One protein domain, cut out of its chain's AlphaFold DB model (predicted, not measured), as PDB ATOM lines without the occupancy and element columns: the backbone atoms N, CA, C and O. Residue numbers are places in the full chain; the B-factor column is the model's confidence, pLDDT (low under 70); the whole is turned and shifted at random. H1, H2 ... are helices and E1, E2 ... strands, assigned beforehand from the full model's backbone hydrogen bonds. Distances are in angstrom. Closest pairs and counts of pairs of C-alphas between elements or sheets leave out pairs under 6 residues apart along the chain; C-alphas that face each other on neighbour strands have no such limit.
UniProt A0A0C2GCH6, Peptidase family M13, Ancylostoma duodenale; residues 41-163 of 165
ATOM      1  N   PHE A  41      50.349 -42.285 -38.842       86.06
ATOM      2  CA  PHE A  41      49.242 -43.039 -38.253       86.06
ATOM      3  C   PHE A  41      49.112 -42.860 -36.732       86.06
ATOM      4  O   PHE A  41      48.184 -43.417 -36.147       86.06
ATOM      5  N   ASP A  42      50.010 -42.112 -36.082       86.81
ATOM      6  CA  ASP A  42      49.825 -41.733 -34.678       86.81
ATOM      7  C   ASP A  42      48.635 -40.766 -34.548       86.81
ATOM      8  O   ASP A  42      48.446 -39.864 -35.364       86.81
ATOM      9  N   VAL A  43      47.811 -40.958 -33.523       88.00
ATOM     10  CA  VAL A  43      46.670 -40.087 -33.191       88.00
ATOM     11  C   VAL A  43      47.036 -39.021 -32.150       88.00
ATOM     12  O   VAL A  43      46.217 -38.166 -31.819       88.00
ATOM     13  N   SER A  44      48.266 -39.065 -31.636       88.88
ATOM     14  CA  SER A  44      48.770 -38.221 -30.556       88.88
ATOM     15  C   SER A  44      49.379 -36.926 -31.094       88.88
ATOM     16  O   SER A  44      50.298 -36.945 -31.907       88.88
ATOM     17  N   VAL A  45      48.912 -35.781 -30.596       91.69
ATOM     18  CA  VAL A  45      49.590 -34.488 -30.783       91.69
ATOM     19  C   VAL A  45      50.576 -34.302 -29.631       91.69
ATOM     20  O   VAL A  45      50.184 -34.473 -28.473       91.69
ATOM     21  N   TYR A  46      51.831 -33.960 -29.930       91.25
ATOM     22  CA  TYR A  46      52.896 -33.850 -28.926       91.25
ATOM     23  C   TYR A  46      53.850 -32.671 -29.169       91.25
ATOM     24  O   TYR A  46      54.002 -32.189 -30.292       91.25
ATOM     25  N   TYR A  47      54.508 -32.211 -28.105       92.00
ATOM     26  CA  TYR A  47      55.618 -31.258 -28.162       92.00
ATOM     27  C   TYR A  47      56.974 -31.969 -28.306       92.00
ATOM     28  O   TYR A  47      57.263 -32.934 -27.599       92.00
ATOM     29  N   ASP A  48      57.816 -31.477 -29.211       91.38
ATOM     30  CA  ASP A  48      59.180 -31.943 -29.482       91.38
ATOM     31  C   ASP A  48      60.165 -30.883 -28.964       91.38
ATOM     32  O   ASP A  48      60.382 -29.846 -29.600       91.38
ATOM     33  N   PHE A  49      60.710 -31.127 -27.765       90.69
ATOM     34  CA  PHE A  49      61.592 -30.198 -27.048       90.69
ATOM     35  C   PHE A  49      62.890 -29.917 -27.814       90.69
ATOM     36  O   PHE A  49      63.262 -28.759 -27.986       90.69
ATOM     37  N   SER A  50      63.543 -30.966 -28.323       87.50
ATOM     38  CA  SER A  50      64.842 -30.891 -29.005       87.50
ATOM     39  C   SER A  50      64.800 -30.063 -30.291       87.50
ATOM     40  O   SER A  50      65.821 -29.527 -30.719       87.50
ATOM     41  N   LEU A  51      63.628 -29.963 -30.928       89.81
ATOM     42  CA  LEU A  51      63.440 -29.179 -32.147       89.81
ATOM     43  C   LEU A  51      62.561 -27.932 -31.964       89.81
ATOM     44  O   LEU A  51      62.458 -27.154 -32.916       89.81
ATOM     45  N   ASN A  52      62.021 -27.693 -30.763       91.56
ATOM     46  CA  ASN A  52      61.072 -26.618 -30.439       91.56
ATOM     47  C   ASN A  52      59.904 -26.562 -31.445       91.56
ATOM     48  O   ASN A  52      59.712 -25.584 -32.173       91.56
ATOM     49  N   ARG A  53      59.146 -27.663 -31.544       91.31
ATOM     50  CA  ARG A  53      58.000 -27.773 -32.464       91.31
ATOM     51  C   ARG A  53      56.833 -28.552 -31.860       91.31
ATOM     52  O   ARG A  53      57.021 -29.487 -31.091       91.31
ATOM     53  N   ILE A  54      55.615 -28.191 -32.262       92.81
ATOM     54  CA  ILE A  54      54.405 -28.980 -31.996       92.81
ATOM     55  C   ILE A  54      54.189 -29.910 -33.189       92.81
ATOM     56  O   ILE A  54      54.077 -29.446 -34.325       92.81
ATOM     57  N   VAL A  55      54.102 -31.212 -32.935       91.75
ATOM     58  CA  VAL A  55      53.792 -32.231 -33.937       91.75
ATOM     59  C   VAL A  55      52.302 -32.548 -33.898       91.75
ATOM     60  O   VAL A  55      51.786 -33.021 -32.888       91.75
ATOM     61  N   ILE A  56      51.620 -32.318 -35.024       92.06
ATOM     62  CA  ILE A  56      50.222 -32.701 -35.262       92.06
ATOM     63  C   ILE A  56      50.213 -33.734 -36.404       92.06
ATOM     64  O   ILE A  56      50.289 -33.337 -37.570       92.06
ATOM     65  N   PRO A  57      50.152 -35.047 -36.117       91.00
ATOM     66  CA  PRO A  57      50.054 -36.066 -37.159       91.00
ATOM     67  C   PRO A  57      48.723 -35.988 -37.917       91.00
ATOM     68  O   PRO A  57      47.695 -35.587 -37.367       91.00
ATOM     69  N   THR A  58      48.701 -36.448 -39.169       88.19
ATOM     70  CA  THR A  58      47.485 -36.429 -40.001       88.19
ATOM     71  C   THR A  58      46.346 -37.253 -39.391       88.19
ATOM     72  O   THR A  58      45.196 -36.820 -39.438       88.19
ATOM     73  N   ALA A  59      46.641 -38.406 -38.776       89.12
ATOM     74  CA  ALA A  59      45.620 -39.233 -38.129       89.12
ATOM     75  C   ALA A  59      45.022 -38.598 -36.854       89.12
ATOM     76  O   ALA A  59      43.878 -38.901 -36.516       89.12
ATOM     77  N   ALA A  60      45.714 -37.653 -36.204       88.19
ATOM     78  CA  ALA A  60      45.170 -36.884 -35.079       88.19
ATOM     79  C   ALA A  60      44.057 -35.896 -35.498       88.19
ATOM     80  O   ALA A  60      43.231 -35.500 -34.678       88.19
ATOM     81  N   LEU A  61      43.974 -35.525 -36.783       89.44
ATOM     82  CA  LEU A  61      42.961 -34.606 -37.328       89.44
ATOM     83  C   LEU A  61      41.612 -35.286 -37.643       89.44
ATOM     84  O   LEU A  61      40.850 -34.810 -38.487       89.44
ATOM     85  N   HIS A  62      41.305 -36.406 -36.982       88.56
ATOM     86  CA  HIS A  62      40.044 -37.118 -37.166       88.56
ATOM     87  C   HIS A  62      38.844 -36.387 -36.532       88.56
ATOM     88  O   HIS A  62      38.975 -35.470 -35.715       88.56
ATOM     89  N   SER A  63      37.639 -36.829 -36.901       86.19
ATOM     90  CA  SER A  63      36.365 -36.152 -36.621       86.19
ATOM     91  C   SER A  63      36.012 -35.955 -35.141       86.19
ATOM     92  O   SER A  63      35.090 -35.195 -34.858       86.19
ATOM     93  N   SER A  64      36.707 -36.599 -34.200       83.81
ATOM     94  CA  SER A  64      36.507 -36.384 -32.756       83.81
ATOM     95  C   SER A  64      37.307 -35.197 -32.206       83.81
ATOM     96  O   SER A  64      37.007 -34.720 -31.116       83.81
ATOM     97  N   TYR A  65      38.313 -34.713 -32.943       84.56
ATOM     98  CA  TYR A  65      39.139 -33.566 -32.548       84.56
ATOM     99  C   TYR A  65      38.952 -32.348 -33.455       84.56
ATOM    100  O   TYR A  65      39.074 -31.214 -32.982       84.56
ATOM    101  N   PHE A  66      38.627 -32.553 -34.736       92.88
ATOM    102  CA  PHE A  66      38.462 -31.469 -35.701       92.88
ATOM    103  C   PHE A  66      37.420 -31.781 -36.781       92.88
ATOM    104  O   PHE A  66      37.355 -32.889 -37.309       92.88
ATOM    105  N   GLY A  67      36.640 -30.769 -37.173       93.69
ATOM    106  CA  GLY A  67      35.761 -30.845 -38.340       93.69
ATOM    107  C   GLY A  67      35.539 -29.482 -38.992       93.69
ATOM    108  O   GLY A  67      35.198 -28.512 -38.317       93.69
ATOM    109  N   LEU A  68      35.676 -29.395 -40.320       91.56
ATOM    110  CA  LEU A  68      35.477 -28.142 -41.074       91.56
ATOM    111  C   LEU A  68      34.064 -27.556 -40.899       91.56
ATOM    112  O   LEU A  68      33.901 -26.339 -40.850       91.56
ATOM    113  N   ASN A  69      33.061 -28.426 -40.755       93.38
ATOM    114  CA  ASN A  69      31.650 -28.061 -40.602       93.38
ATOM    115  C   ASN A  69      31.210 -27.920 -39.131       93.38
ATOM    116  O   ASN A  69      30.024 -27.733 -38.863       93.38
ATOM    117  N   TYR A  70      32.123 -28.064 -38.166       93.62
ATOM    118  CA  TYR A  70      31.774 -28.050 -36.746       93.62
ATOM    119  C   TYR A  70      31.663 -26.622 -36.184       93.62
ATOM    120  O   TYR A  70      32.339 -25.704 -36.664       93.62
ATOM    121  N   PRO A  71      30.864 -26.406 -35.118       93.56
ATOM    122  CA  PRO A  71      30.866 -25.146 -34.385       93.56
ATOM    123  C   PRO A  71      32.287 -24.802 -33.933       93.56
ATOM    124  O   PRO A  71      32.969 -25.646 -33.351       93.56
ATOM    125  N   ARG A  72      32.747 -23.558 -34.139       90.75
ATOM    126  CA  ARG A  72      34.137 -23.189 -33.795       90.75
ATOM    127  C   ARG A  72      34.470 -23.444 -32.325       90.75
ATOM    128  O   ARG A  72      35.600 -23.806 -32.036       90.75
ATOM    129  N   ALA A  73      33.496 -23.315 -31.423       92.62
ATOM    130  CA  ALA A  73      33.665 -23.645 -30.009       92.62
ATOM    131  C   ALA A  73      34.092 -25.106 -29.773       92.62
ATOM    132  O   ALA A  73      34.901 -25.357 -28.887       92.62
ATOM    133  N   TYR A  74      33.632 -26.048 -30.605       93.81
ATOM    134  CA  TYR A  74      34.090 -27.438 -30.575       93.81
ATOM    135  C   TYR A  74      35.547 -27.540 -31.038       93.81
ATOM    136  O   TYR A  74      36.388 -28.037 -30.301       93.81
ATOM    137  N   ASN A  75      35.881 -26.990 -32.213       94.12
ATOM    138  CA  ASN A  75      37.254 -27.036 -32.739       94.12
ATOM    139  C   ASN A  75      38.269 -26.313 -31.826       94.12
ATOM    140  O   ASN A  75      39.416 -26.742 -31.741       94.12
ATOM    141  N   TYR A  76      37.864 -25.250 -31.118       94.19
ATOM    142  CA  TYR A  76      38.690 -24.596 -30.095       94.19
ATOM    143  C   TYR A  76      38.770 -25.394 -28.786       94.19
ATOM    144  O   TYR A  76      39.840 -25.434 -28.191       94.19
ATOM    145  N   GLY A  77      37.683 -26.033 -28.342       92.44
ATOM    146  CA  GLY A  77      37.666 -26.857 -27.126       92.44
ATOM    147  C   GLY A  77      38.342 -28.227 -27.272       92.44
ATOM    148  O   GLY A  77      38.782 -28.786 -26.275       92.44
ATOM    149  N   ALA A  78      38.447 -28.747 -28.498       93.00
ATOM    150  CA  ALA A  78      39.129 -29.994 -28.832       93.00
ATOM    151  C   ALA A  78      40.553 -29.722 -29.356       93.00
ATOM    152  O   ALA A  78      41.461 -29.495 -28.557       93.00
ATOM    153  N   LEU A  79      40.769 -29.687 -30.679       93.88
ATOM    154  CA  LEU A  79      42.102 -29.472 -31.265       93.88
ATOM    155  C   LEU A  79      42.781 -28.175 -30.781       93.88
ATOM    156  O   LEU A  79      43.978 -28.181 -30.505       93.88
ATOM    157  N   GLY A  80      42.041 -27.072 -30.634       94.06
ATOM    158  CA  GLY A  80      42.595 -25.797 -30.162       94.06
ATOM    159  C   GLY A  80      43.138 -25.853 -28.730       94.06
ATOM    160  O   GLY A  80      44.171 -25.247 -28.448       94.06
ATOM    161  N   TYR A  81      42.493 -26.621 -27.848       94.81
ATOM    162  CA  TYR A  81      42.987 -26.923 -26.506       94.81
ATOM    163  C   TYR A  81      44.242 -27.797 -26.564       94.81
ATOM    164  O   TYR A  81      45.222 -27.479 -25.901       94.81
ATOM    165  N   ILE A  82      44.249 -28.846 -27.391       93.62
ATOM    166  CA  ILE A  82      45.398 -29.754 -27.521       93.62
ATOM    167  C   ILE A  82      46.640 -29.005 -28.038       93.62
ATOM    168  O   ILE A  82      47.716 -29.135 -27.461       93.62
ATOM    169  N   ILE A  83      46.490 -28.151 -29.056       94.56
ATOM    170  CA  ILE A  83      47.581 -27.293 -29.556       94.56
ATOM    171  C   ILE A  83      48.054 -26.321 -28.467       94.56
ATOM    172  O   ILE A  83      49.257 -26.149 -28.282       94.56
ATOM    173  N   ALA A  84      47.132 -25.704 -27.720       94.94
ATOM    174  CA  ALA A  84      47.482 -24.809 -26.617       94.94
ATOM    175  C   ALA A  84      48.200 -25.540 -25.466       94.94
ATOM    176  O   ALA A  84      49.108 -24.966 -24.869       94.94
ATOM    177  N   ARG A  85      47.835 -26.798 -25.184       93.56
ATOM    178  CA  ARG A  85      48.511 -27.669 -24.215       93.56
ATOM    179  C   ARG A  85      49.944 -27.944 -24.657       93.56
ATOM    180  O   ARG A  85      50.859 -27.588 -23.925       93.56
ATOM    181  N   GLU A  86      50.161 -28.494 -25.853       93.88
ATOM    182  CA  GLU A  86      51.524 -28.792 -26.324       93.88
ATOM    183  C   GLU A  86      52.387 -27.527 -26.440       93.88
ATOM    184  O   GLU A  86      53.545 -27.554 -26.036       93.88
ATOM    185  N   MET A  87      51.828 -26.389 -26.874       93.50
ATOM    186  CA  MET A  87      52.541 -25.101 -26.877       93.50
ATOM    187  C   MET A  87      53.064 -24.706 -25.485       93.50
ATOM    188  O   MET A  87      54.125 -24.095 -25.371       93.50
ATOM    189  N   LEU A  88      52.322 -25.031 -24.426       92.12
ATOM    190  CA  LEU A  88      52.690 -24.706 -23.051       92.12
ATOM    191  C   LEU A  88      53.649 -25.717 -22.419       92.12
ATOM    192  O   LEU A  88      54.256 -25.384 -21.402       92.12
ATOM    193  N   ARG A  89      53.856 -26.895 -23.021       91.19
ATOM    194  CA  ARG A  89      54.877 -27.854 -22.560       91.19
ATOM    195  C   ARG A  89      56.290 -27.321 -22.762       91.19
ATOM    196  O   ARG A  89      57.132 -27.502 -21.891       91.19
ATOM    197  N   GLY A  90      56.501 -26.497 -23.792       90.50
ATOM    198  CA  GLY A  90      57.697 -25.655 -23.942       90.50
ATOM    199  C   GLY A  90      57.959 -24.670 -22.789       90.50
ATOM    200  O   GLY A  90      59.026 -24.073 -22.733       90.50
ATOM    201  N   PHE A  91      57.027 -24.524 -21.840       87.56
ATOM    202  CA  PHE A  91      57.154 -23.676 -20.651       87.56
ATOM    203  C   PHE A  91      56.726 -24.395 -19.351       87.56
ATOM    204  O   PHE A  91      56.464 -23.726 -18.349       87.56
ATOM    205  N   ASP A  92      56.617 -25.732 -19.355       85.56
ATOM    206  CA  ASP A  92      56.219 -26.528 -18.182       85.56
ATOM    207  C   ASP A  92      57.410 -26.866 -17.259       85.56
ATOM    208  O   ASP A  92      58.435 -26.183 -17.284       85.56
ATOM    209  N   HIS A  93      57.285 -27.891 -16.401       81.12
ATOM    210  CA  HIS A  93      58.354 -28.305 -15.482       81.12
ATOM    211  C   HIS A  93      59.673 -28.698 -16.182       81.12
ATOM    212  O   HIS A  93      60.737 -28.556 -15.577       81.12
ATOM    213  N   GLN A  94      59.592 -29.121 -17.448       85.06
ATOM    214  CA  GLN A  94      60.676 -29.572 -18.319       85.06
ATOM    215  C   GLN A  94      61.008 -28.512 -19.369       85.06
ATOM    216  O   GLN A  94      62.179 -28.203 -19.575       85.06
ATOM    217  N   GLY A  95      59.996 -27.917 -20.013       88.38
ATOM    218  CA  GLY A  95      60.210 -26.940 -21.089       88.38
ATOM    219  C   GLY A  95      61.044 -25.729 -20.673       88.38
ATOM    220  O   GLY A  95      61.851 -25.242 -21.457       88.38
ATOM    221  N   LYS A  96      60.947 -25.315 -19.402       87.81
ATOM    222  CA  LYS A  96      61.783 -24.252 -18.817       87.81
ATOM    223  C   LYS A  96      63.304 -24.481 -18.914       87.81
ATOM    224  O   LYS A  96      64.048 -23.521 -18.731       87.81
ATOM    225  N   ASP A  97      63.755 -25.714 -19.158       90.31
ATOM    226  CA  ASP A  97      65.173 -26.084 -19.265       90.31
ATOM    227  C   ASP A  97      65.638 -26.252 -20.725       90.31
ATOM    228  O   ASP A  97      66.782 -26.637 -20.952       90.31
ATOM    229  N   PHE A  98      64.777 -25.975 -21.712       93.25
ATOM    230  CA  PHE A  98      65.105 -25.986 -23.143       93.25
ATOM    231  C   PHE A  98      64.987 -24.573 -23.719       93.25
ATOM    232  O   PHE A  98      63.973 -23.910 -23.503       93.25
ATOM    233  N   ASP A  99      66.012 -24.095 -24.428       92.44
ATOM    234  CA  ASP A  99      65.982 -22.779 -25.082       92.44
ATOM    235  C   ASP A  99      65.138 -22.766 -26.377       92.44
ATOM    236  O   ASP A  99      64.530 -23.766 -26.768       92.44
ATOM    237  N   ALA A 100      65.061 -21.613 -27.055       91.44
ATOM    238  CA  ALA A 100      64.270 -21.466 -28.282       91.44
ATOM    239  C   ALA A 100      64.826 -22.300 -29.457       91.44
ATOM    240  O   ALA A 100      64.112 -22.591 -30.419       91.44
ATOM    241  N   GLU A 101      66.081 -22.714 -29.365       90.62
ATOM    242  CA  GLU A 101      66.787 -23.582 -30.287       90.62
ATOM    243  C   GLU A 101      66.682 -25.068 -29.881       90.62
ATOM    244  O   GLU A 101      67.059 -25.936 -30.670       90.62
ATOM    245  N   GLY A 102      66.089 -25.397 -28.731       90.94
ATOM    246  CA  GLY A 102      65.916 -26.767 -28.236       90.94
ATOM    247  C   GLY A 102      67.153 -27.354 -27.546       90.94
ATOM    248  O   GLY A 102      67.211 -28.566 -27.329       90.94
ATOM    249  N   ASN A 103      68.144 -26.533 -27.185       91.81
ATOM    250  CA  ASN A 103      69.276 -26.976 -26.373       91.81
ATOM    251  C   ASN A 103      68.854 -27.078 -24.904       91.81
ATOM    252  O   ASN A 103      68.221 -26.166 -24.370       91.81
ATOM    253  N   TYR A 104      69.266 -28.149 -24.223       92.81
ATOM    254  CA  TYR A 104      69.078 -28.271 -22.779       92.81
ATOM    255  C   TYR A 104      70.072 -27.371 -22.029       92.81
ATOM    256  O   TYR A 104      71.288 -27.579 -22.094       92.81
ATOM    257  N   GLY A 105      69.567 -26.381 -21.298       90.12
ATOM    258  CA  GLY A 105      70.374 -25.417 -20.560       90.12
ATOM    259  C   GLY A 105      69.537 -24.342 -19.869       90.12
ATOM    260  O   GLY A 105      68.435 -24.001 -20.291       90.12
ATOM    261  N   ASN A 106      70.074 -23.769 -18.790       85.62
ATOM    262  CA  ASN A 106      69.374 -22.714 -18.066       85.62
ATOM    263  C   ASN A 106      69.492 -21.353 -18.778       85.62
ATOM    264  O   ASN A 106      70.459 -20.616 -18.573       85.62
ATOM    265  N   TRP A 107      68.472 -21.002 -19.561       90.44
ATOM    266  CA  TRP A 107      68.320 -19.696 -20.213       90.44
ATOM    267  C   TRP A 107      67.542 -18.668 -19.369       90.44
ATOM    268  O   TRP A 107      67.463 -17.492 -19.733       90.44
ATOM    269  N   LEU A 108      66.969 -19.076 -18.229       87.94
ATOM    270  CA  LEU A 108      66.173 -18.208 -17.362       87.94
ATOM    271  C   LEU A 108      67.031 -17.545 -16.263       87.94
ATOM    272  O   LEU A 108      67.808 -18.211 -15.574       87.94
ATOM    273  N   PRO A 109      66.855 -16.233 -15.997       91.50
ATOM    274  CA  PRO A 109      67.448 -15.598 -14.823       91.50
ATOM    275  C   PRO A 109      66.980 -16.283 -13.531       91.50
ATOM    276  O   PRO A 109      65.794 -16.566 -13.381       91.50
ATOM    277  N   GLY A 110      67.879 -16.504 -12.564       90.69
ATOM    278  CA  GLY A 110      67.583 -17.302 -11.361       90.69
ATOM    279  C   GLY A 110      66.345 -16.851 -10.569       90.69
ATOM    280  O   GLY A 110      65.567 -17.681 -10.106       90.69
ATOM    281  N   ASN A 111      66.081 -15.541 -10.505       93.12
ATOM    282  CA  ASN A 111      64.879 -14.998  -9.862       93.12
ATOM    283  C   ASN A 111      63.569 -15.314 -10.619       93.12
ATOM    284  O   ASN A 111      62.493 -15.272 -10.021       93.12
ATOM    285  N   LYS A 112      63.623 -15.636 -11.917       91.50
ATOM    286  CA  LYS A 112      62.484 -16.164 -12.683       91.50
ATOM    287  C   LYS A 112      62.249 -17.632 -12.357       91.50
ATOM    288  O   LYS A 112      61.097 -17.992 -12.145       91.50
ATOM    289  N   ILE A 113      63.313 -18.429 -12.239       88.62
ATOM    290  CA  ILE A 113      63.237 -19.848 -11.855       88.62
ATOM    291  C   ILE A 113      62.623 -19.983 -10.459       88.62
ATOM    292  O   ILE A 113      61.650 -20.705 -10.291       88.62
ATOM    293  N   GLU A 114      63.109 -19.223  -9.474       90.62
ATOM    294  CA  GLU A 114      62.564 -19.223  -8.108       90.62
ATOM    295  C   GLU A 114      61.056 -18.900  -8.090       90.62
ATOM    296  O   GLU A 114      60.255 -19.618  -7.487       90.62
ATOM    297  N   ASN A 115      60.643 -17.854  -8.818       91.25
ATOM    298  CA  ASN A 115      59.234 -17.473  -8.942       91.25
ATOM    299  C   ASN A 115      58.394 -18.497  -9.726       91.25
ATOM    300  O   ASN A 115      57.195 -18.611  -9.467       91.25
ATOM    301  N   PHE A 116      58.992 -19.222 -10.673       87.31
ATOM    302  CA  PHE A 116      58.345 -20.299 -11.419       87.31
ATOM    303  C   PHE A 116      58.126 -21.522 -10.523       87.31
ATOM    304  O   PHE A 116      56.983 -21.936 -10.337       87.31
ATOM    305  N   THR A 117      59.179 -22.027  -9.875       85.19
ATOM    306  CA  THR A 117      59.116 -23.159  -8.938       85.19
ATOM    307  C   THR A 117      58.112 -22.892  -7.819       85.19
ATOM    308  O   THR A 117      57.240 -23.718  -7.569       85.19
ATOM    309  N   LYS A 118      58.124 -21.693  -7.219       89.31
ATOM    310  CA  LYS A 118      57.153 -21.303  -6.181       89.31
ATOM    311  C   LYS A 118      55.694 -21.339  -6.660       89.31
ATOM    312  O   LYS A 118      54.799 -21.642  -5.873       89.31
ATOM    313  N   ARG A 119      55.433 -21.033  -7.937       86.56
ATOM    314  CA  ARG A 119      54.094 -21.142  -8.545       86.56
ATOM    315  C   ARG A 119      53.732 -22.590  -8.880       86.56
ATOM    316  O   ARG A 119      52.587 -22.969  -8.661       86.56
ATOM    317  N   MET A 120      54.696 -23.385  -9.346       80.25
ATOM    318  CA  MET A 120      54.530 -24.817  -9.619       80.25
ATOM    319  C   MET A 120      54.142 -25.585  -8.350       80.25
ATOM    320  O   MET A 120      53.130 -26.286  -8.347       80.25
ATOM    321  N   SER A 121      54.881 -25.404  -7.248       80.94
ATOM    322  CA  SER A 121      54.577 -26.046  -5.961       80.94
ATOM    323  C   SER A 121      53.180 -25.674  -5.464       80.94
ATOM    324  O   SER A 121      52.412 -26.554  -5.109       80.94
ATOM    325  N   CYS A 122      52.802 -24.392  -5.545       84.75
ATOM    326  CA  CYS A 122      51.473 -23.920  -5.145       84.75
ATOM    327  C   CYS A 122      50.325 -24.524  -5.984       84.75
ATOM    328  O   CYS A 122      49.228 -24.729  -5.460       84.75
ATOM    329  N   LEU A 123      50.561 -24.830  -7.267       79.56
ATOM    330  CA  LEU A 123      49.596 -25.547  -8.106       79.56
ATOM    331  C   LEU A 123      49.543 -27.045  -7.765       79.56
ATOM    332  O   LEU A 123      48.449 -27.588  -7.639       79.56
ATOM    333  N   SER A 124      50.700 -27.686  -7.578       75.62
ATOM    334  CA  SER A 124      50.809 -29.115  -7.233       75.62
ATOM    335  C   SER A 124      50.114 -29.399  -5.899       75.62
ATOM    336  O   SER A 124      49.128 -30.130  -5.867       75.62
ATOM    337  N   GLU A 125      50.482 -28.645  -4.857       79.75
ATOM    338  CA  GLU A 125      49.849 -28.644  -3.534       79.75
ATOM    339  C   GLU A 125      48.327 -28.480  -3.572       79.75
ATOM    340  O   GLU A 125      47.628 -28.917  -2.657       79.75
ATOM    341  N   LYS A 126      47.807 -27.735  -4.552       79.75
ATOM    342  CA  LYS A 126      46.370 -27.530  -4.701       79.75
ATOM    343  C   LYS A 126      45.714 -28.767  -5.326       79.75
ATOM    344  O   LYS A 126      44.663 -29.191  -4.855       79.75
ATOM    345  N   LEU A 127      46.323 -29.330  -6.365       74.56
ATOM    346  CA  LEU A 127      45.790 -30.471  -7.109       74.56
ATOM    347  C   LEU A 127      45.891 -31.785  -6.323       74.56
ATOM    348  O   LEU A 127      44.980 -32.601  -6.420       74.56
ATOM    349  N   GLU A 128      46.918 -31.953  -5.487       73.19
ATOM    350  CA  GLU A 128      47.010 -33.018  -4.472       73.19
ATOM    351  C   GLU A 128      45.774 -33.000  -3.555       73.19
ATOM    352  O   GLU A 128      45.089 -34.007  -3.384       73.19
ATOM    353  N   LYS A 129      45.434 -31.818  -3.019       76.38
ATOM    354  CA  LYS A 129      44.303 -31.612  -2.095       76.38
ATOM    355  C   LYS A 129      42.930 -31.755  -2.767       76.38
ATOM    356  O   LYS A 129      41.961 -32.048  -2.074       76.38
ATOM    357  N   GLU A 130      42.835 -31.540  -4.081       73.44
ATOM    358  CA  GLU A 130      41.589 -31.694  -4.850       73.44
ATOM    359  C   GLU A 130      41.389 -33.121  -5.406       73.44
ATOM    360  O   GLU A 130      40.242 -33.551  -5.516       73.44
ATOM    361  N   ASN A 131      42.460 -33.868  -5.714       69.00
ATOM    362  CA  ASN A 131      42.373 -35.194  -6.354       69.00
ATOM    363  C   ASN A 131      42.701 -36.386  -5.432       69.00
ATOM    364  O   ASN A 131      42.265 -37.499  -5.721       69.00
ATOM    365  N   GLY A 132      43.453 -36.192  -4.344       61.28
ATOM    366  CA  GLY A 132      43.787 -37.254  -3.382       61.28
ATOM    367  C   GLY A 132      44.829 -38.284  -3.848       61.28
ATOM    368  O   GLY A 132      45.044 -39.275  -3.152       61.28
ATOM    369  N   GLU A 133      45.479 -38.061  -4.992       58.16
ATOM    370  CA  GLU A 133      46.662 -38.813  -5.424       58.16
ATOM    371  C   GLU A 133      47.952 -38.090  -5.013       58.16
ATOM    372  O   GLU A 133      47.987 -36.862  -4.927       58.16
ATOM    373  N   ASP A 134      49.026 -38.859  -4.822       54.66
ATOM    374  CA  ASP A 134      50.390 -38.329  -4.783       54.66
ATOM    375  C   ASP A 134      50.764 -37.807  -6.185       54.66
ATOM    376  O   ASP A 134      50.584 -38.507  -7.188       54.66
ATOM    377  N   VAL A 135      51.216 -36.552  -6.267       56.78
ATOM    378  CA  VAL A 135      51.476 -35.839  -7.534       56.78
ATOM    379  C   VAL A 135      52.956 -35.900  -7.936       56.78
ATOM    380  O   VAL A 135      53.322 -35.381  -8.998       56.78
ATOM    381  N   ASP A 136      53.805 -36.594  -7.167       50.84
ATOM    382  CA  ASP A 136      55.190 -36.840  -7.575       50.84
ATOM    383  C   ASP A 136      55.248 -37.520  -8.962       50.84
ATOM    384  O   ASP A 136      54.506 -38.453  -9.280       50.84
ATOM    385  N   GLY A 137      56.056 -36.956  -9.858       51.72
ATOM    386  CA  GLY A 137      56.106 -37.314 -11.284       51.72
ATOM    387  C   GLY A 137      54.915 -36.886 -12.172       51.72
ATOM    388  O   GLY A 137      55.084 -36.844 -13.389       51.72
ATOM    389  N   LYS A 138      53.734 -36.521 -11.641       54.03
ATOM    390  CA  LYS A 138      52.567 -36.071 -12.451       54.03
ATOM    391  C   LYS A 138      52.464 -34.549 -12.648       54.03
ATOM    392  O   LYS A 138      51.694 -34.095 -13.490       54.03
ATOM    393  N   SER A 139      53.223 -33.755 -11.890       54.75
ATOM    394  CA  SER A 139      53.079 -32.288 -11.752       54.75
ATOM    395  C   SER A 139      53.016 -31.463 -13.062       54.75
ATOM    396  O   SER A 139      52.357 -30.425 -13.113       54.75
ATOM    397  N   LEU A 140      53.680 -31.899 -14.134       54.16
ATOM    398  CA  LEU A 140      54.036 -31.035 -15.274       54.16
ATOM    399  C   LEU A 140      52.866 -30.813 -16.255       54.16
ATOM    400  O   LEU A 140      52.542 -29.666 -16.584       54.16
ATOM    401  N   ASP A 141      52.177 -31.891 -16.654       66.56
ATOM    402  CA  ASP A 141      51.034 -31.852 -17.587       66.56
ATOM    403  C   ASP A 141      49.874 -30.981 -17.070       66.56
ATOM    404  O   ASP A 141      49.053 -30.502 -17.859       66.56
ATOM    405  N   TYR A 142      49.808 -30.718 -15.760       72.75
ATOM    406  CA  TYR A 142      48.778 -29.880 -15.149       72.75
ATOM    407  C   TYR A 142      48.898 -28.387 -15.493       72.75
ATOM    408  O   TYR A 142      47.857 -27.739 -15.651       72.75
ATOM    409  N   ILE A 143      50.104 -27.821 -15.670       78.81
ATOM    410  CA  ILE A 143      50.231 -26.437 -16.180       78.81
ATOM    411  C   ILE A 143      49.744 -26.385 -17.624       78.81
ATOM    412  O   ILE A 143      48.847 -25.599 -17.940       78.81
ATOM    413  N   ALA A 144      50.284 -27.255 -18.480       85.25
ATOM    414  CA  ALA A 144      49.934 -27.305 -19.893       85.25
ATOM    415  C   ALA A 144      48.419 -27.503 -20.096       85.25
ATOM    416  O   ALA A 144      47.797 -26.811 -20.899       85.25
ATOM    417  N   THR A 145      47.800 -28.388 -19.310       83.62
ATOM    418  CA  THR A 145      46.353 -28.647 -19.315       83.62
ATOM    419  C   THR A 145      45.548 -27.432 -18.841       83.62
ATOM    420  O   THR A 145      44.651 -26.957 -19.544       83.62
ATOM    421  N   SER A 146      45.850 -26.902 -17.651       82.88
ATOM    422  CA  SER A 146      45.012 -25.875 -17.015       82.88
ATOM    423  C   SER A 146      45.152 -24.488 -17.649       82.88
ATOM    424  O   SER A 146      44.155 -23.771 -17.766       82.88
ATOM    425  N   GLU A 147      46.346 -24.109 -18.105       87.31
ATOM    426  CA  GLU A 147      46.567 -22.867 -18.855       87.31
ATOM    427  C   GLU A 147      46.240 -23.033 -20.349       87.31
ATOM    428  O   GLU A 147      45.737 -22.091 -20.966       87.31
ATOM    429  N   GLY A 148      46.400 -24.231 -20.925       91.56
ATOM    430  CA  GLY A 148      46.045 -24.516 -22.321       91.56
ATOM    431  C   GLY A 148      44.553 -24.345 -22.587       91.56
ATOM    432  O   GLY A 148      44.162 -23.694 -23.558       91.56
ATOM    433  N   LEU A 149      43.701 -24.823 -21.674       91.31
ATOM    434  CA  LEU A 149      42.253 -24.625 -21.765       91.31
ATOM    435  C   LEU A 149      41.868 -23.134 -21.677       91.31
ATOM    436  O   LEU A 149      41.026 -22.662 -22.446       91.31
ATOM    437  N   LYS A 150      42.525 -22.364 -20.797       92.50
ATOM    438  CA  LYS A 150      42.322 -20.906 -20.677       92.50
ATOM    439  C   LYS A 150      42.767 -20.171 -21.944       92.50
ATOM    440  O   LYS A 150      42.061 -19.273 -22.407       92.50
ATOM    441  N   LEU A 151      43.908 -20.553 -22.522       94.06
ATOM    442  CA  LEU A 151      44.454 -19.974 -23.749       94.06
ATOM    443  C   LEU A 151      43.552 -20.261 -24.960       94.06
ATOM    444  O   LEU A 151      43.238 -19.340 -25.721       94.06
ATOM    445  N   ALA A 152      43.068 -21.496 -25.101       94.69
ATOM    446  CA  ALA A 152      42.141 -21.884 -26.162       94.69
ATOM    447  C   ALA A 152      40.799 -21.137 -26.056       94.69
ATOM    448  O   ALA A 152      40.344 -20.537 -27.035       94.69
ATOM    449  N   PHE A 153      40.213 -21.068 -24.854       94.31
ATOM    450  CA  PHE A 153      38.988 -20.306 -24.595       94.31
ATOM    451  C   PHE A 153      39.162 -18.806 -24.886       94.31
ATOM    452  O   PHE A 153      38.360 -18.210 -25.607       94.31
ATOM    453  N   LYS A 154      40.244 -18.188 -24.395       94.56
ATOM    454  CA  LYS A 154      40.567 -16.776 -24.658       94.56
ATOM    455  C   LYS A 154      40.707 -16.500 -26.159       94.56
ATOM    456  O   LYS A 154      40.186 -15.499 -26.649       94.56
ATOM    457  N   THR A 155      41.357 -17.402 -26.894       93.00
ATOM    458  CA  THR A 155      41.535 -17.294 -28.351       93.00
ATOM    459  C   THR A 155      40.199 -17.395 -29.091       93.00
ATOM    460  O   THR A 155      39.927 -16.566 -29.961       93.00
ATOM    461  N   MET A 156      39.325 -18.329 -28.698       93.12
ATOM    462  CA  MET A 156      37.960 -18.452 -29.228       93.12
ATOM    463  C   MET A 156      37.146 -17.161 -29.034       93.12
ATOM    464  O   MET A 156      36.489 -16.695 -29.970       93.12
ATOM    465  N   VAL A 157      37.196 -16.562 -27.839       92.25
ATOM    466  CA  VAL A 157      36.475 -15.313 -27.531       92.25
ATOM    467  C   VAL A 157      37.003 -14.155 -28.382       92.25
ATOM    468  O   VAL A 157      36.207 -13.450 -29.002       92.25
ATOM    469  N   ILE A 158      38.327 -13.997 -28.499       90.62
ATOM    470  CA  ILE A 158      38.945 -12.954 -29.339       90.62
ATOM    471  C   ILE A 158      38.546 -13.122 -30.814       90.62
ATOM    472  O   ILE A 158      38.121 -12.154 -31.443       90.62
ATOM    473  N   GLN A 159      38.598 -14.342 -31.358       87.00
ATOM    474  CA  GLN A 159      38.146 -14.658 -32.723       87.00
ATOM    475  C   GLN A 159      36.654 -14.383 -32.956       87.00
ATOM    476  O   GLN A 159      36.258 -14.035 -34.069       87.00
ATOM    477  N   THR A 160      35.825 -14.521 -31.921       84.12
ATOM    478  CA  THR A 160      34.388 -14.230 -32.000       84.12
ATOM    479  C   THR A 160      34.132 -12.720 -31.999       84.12
ATOM    480  O   THR A 160      33.397 -12.228 -32.847       84.12
ATOM    481  N   VAL A 161      34.793 -11.964 -31.114       78.31
ATOM    482  CA  VAL A 161      34.648 -10.498 -31.025       78.31
ATOM    483  C   VAL A 161      35.246  -9.788 -32.244       78.31
ATOM    484  O   VAL A 161      34.628  -8.870 -32.776       78.31
ATOM    485  N   SER A 162      36.414 -10.227 -32.720       73.12
ATOM    486  CA  SER A 162      37.114  -9.624 -33.868       73.12
ATOM    487  C   SER A 162      36.315  -9.705 -35.176       73.12
ATOM    488  O   SER A 162      36.513  -8.895 -36.072       73.12
ATOM    489  N   ARG A 163      35.396 -10.674 -35.282       65.38
ATOM    490  CA  ARG A 163      34.586 -10.942 -36.482       65.38
ATOM    491  C   ARG A 163      33.173 -10.341 -36.429       65.38
ATOM    492  O   ARG A 163      32.404 -10.530 -37.364       65.38
TER     493      ARG A 163
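This is residues 41 to 163 of the 165 residues of the protein "Peptidase family M13" of Ancylostoma duodenale (UniProt A0A0C2GCH6). Two helices, H2 and H4, cross at a steep tilt and pack closely to make the core, with the small hairpin E1 E2 packed on H2 at residues 82 to 89, on the other side of H2 from H4. The long helix H3 is set off from H2 beyond a 20-residue link and comes near H4. The 123 printed residues hold E1, E2, H1, H2, H3 and H4 in that order, mostly helix, with one antiparallel sheet, E1 - E2. The whole is only just compact, close to loose, with a radius of gyration of the C-alphas of 16.2 A and spans of 46 by 35 by 33 A.

E1, residues 46 to 48, and E2, residues 53 to 55, form an antiparallel hairpin, with N 46 and O 55 within hydrogen-bond range at 3.1 A and N 55 and O 46 at 2.8 A. H1, residues 58 to 61, is close to but not clearly touching H2, residues 72 to 89; their closest C-alphas, of Leu 61 and Leu 79, are 8.0 A apart. The closest C-alphas of E1 and H2, of Tyr 47 and Glu 86, are 5.1 A apart. H2 has a kink of 33 degrees near residue 79. H2 touches H4, residues 141 to 162, at a steep tilt of 44 degrees, opposite ways; the closest C-alphas, of Arg 85 and Gly 148, are 4.4 A apart. H3, residues 110 to 131, is apart from H2 but near H4, with 7 pairs of C-alphas within 10 A. Of the O i to N i+4 pairs, 12 of 14 are within hydrogen-bond range in H2 and 17 of 18 in both H3 and H4; H1 is too short for one.

E1 begins at C-alpha 46 (52.896, -33.850, -28.926). H2 measures 24.0 A, H3 31.3 A and H4 30.9 A from first to last C-alpha. H4 ends at C-alpha 162 (37.114, -9.624, -33.868).

The C-alphas of Asn 69 and Gly 110, the two farthest apart, are 47.6 A apart. The printed part has no cut; the link from H2 to H3 is long. The pLDDT is under 70 at residues 131 to 141 and residue 163.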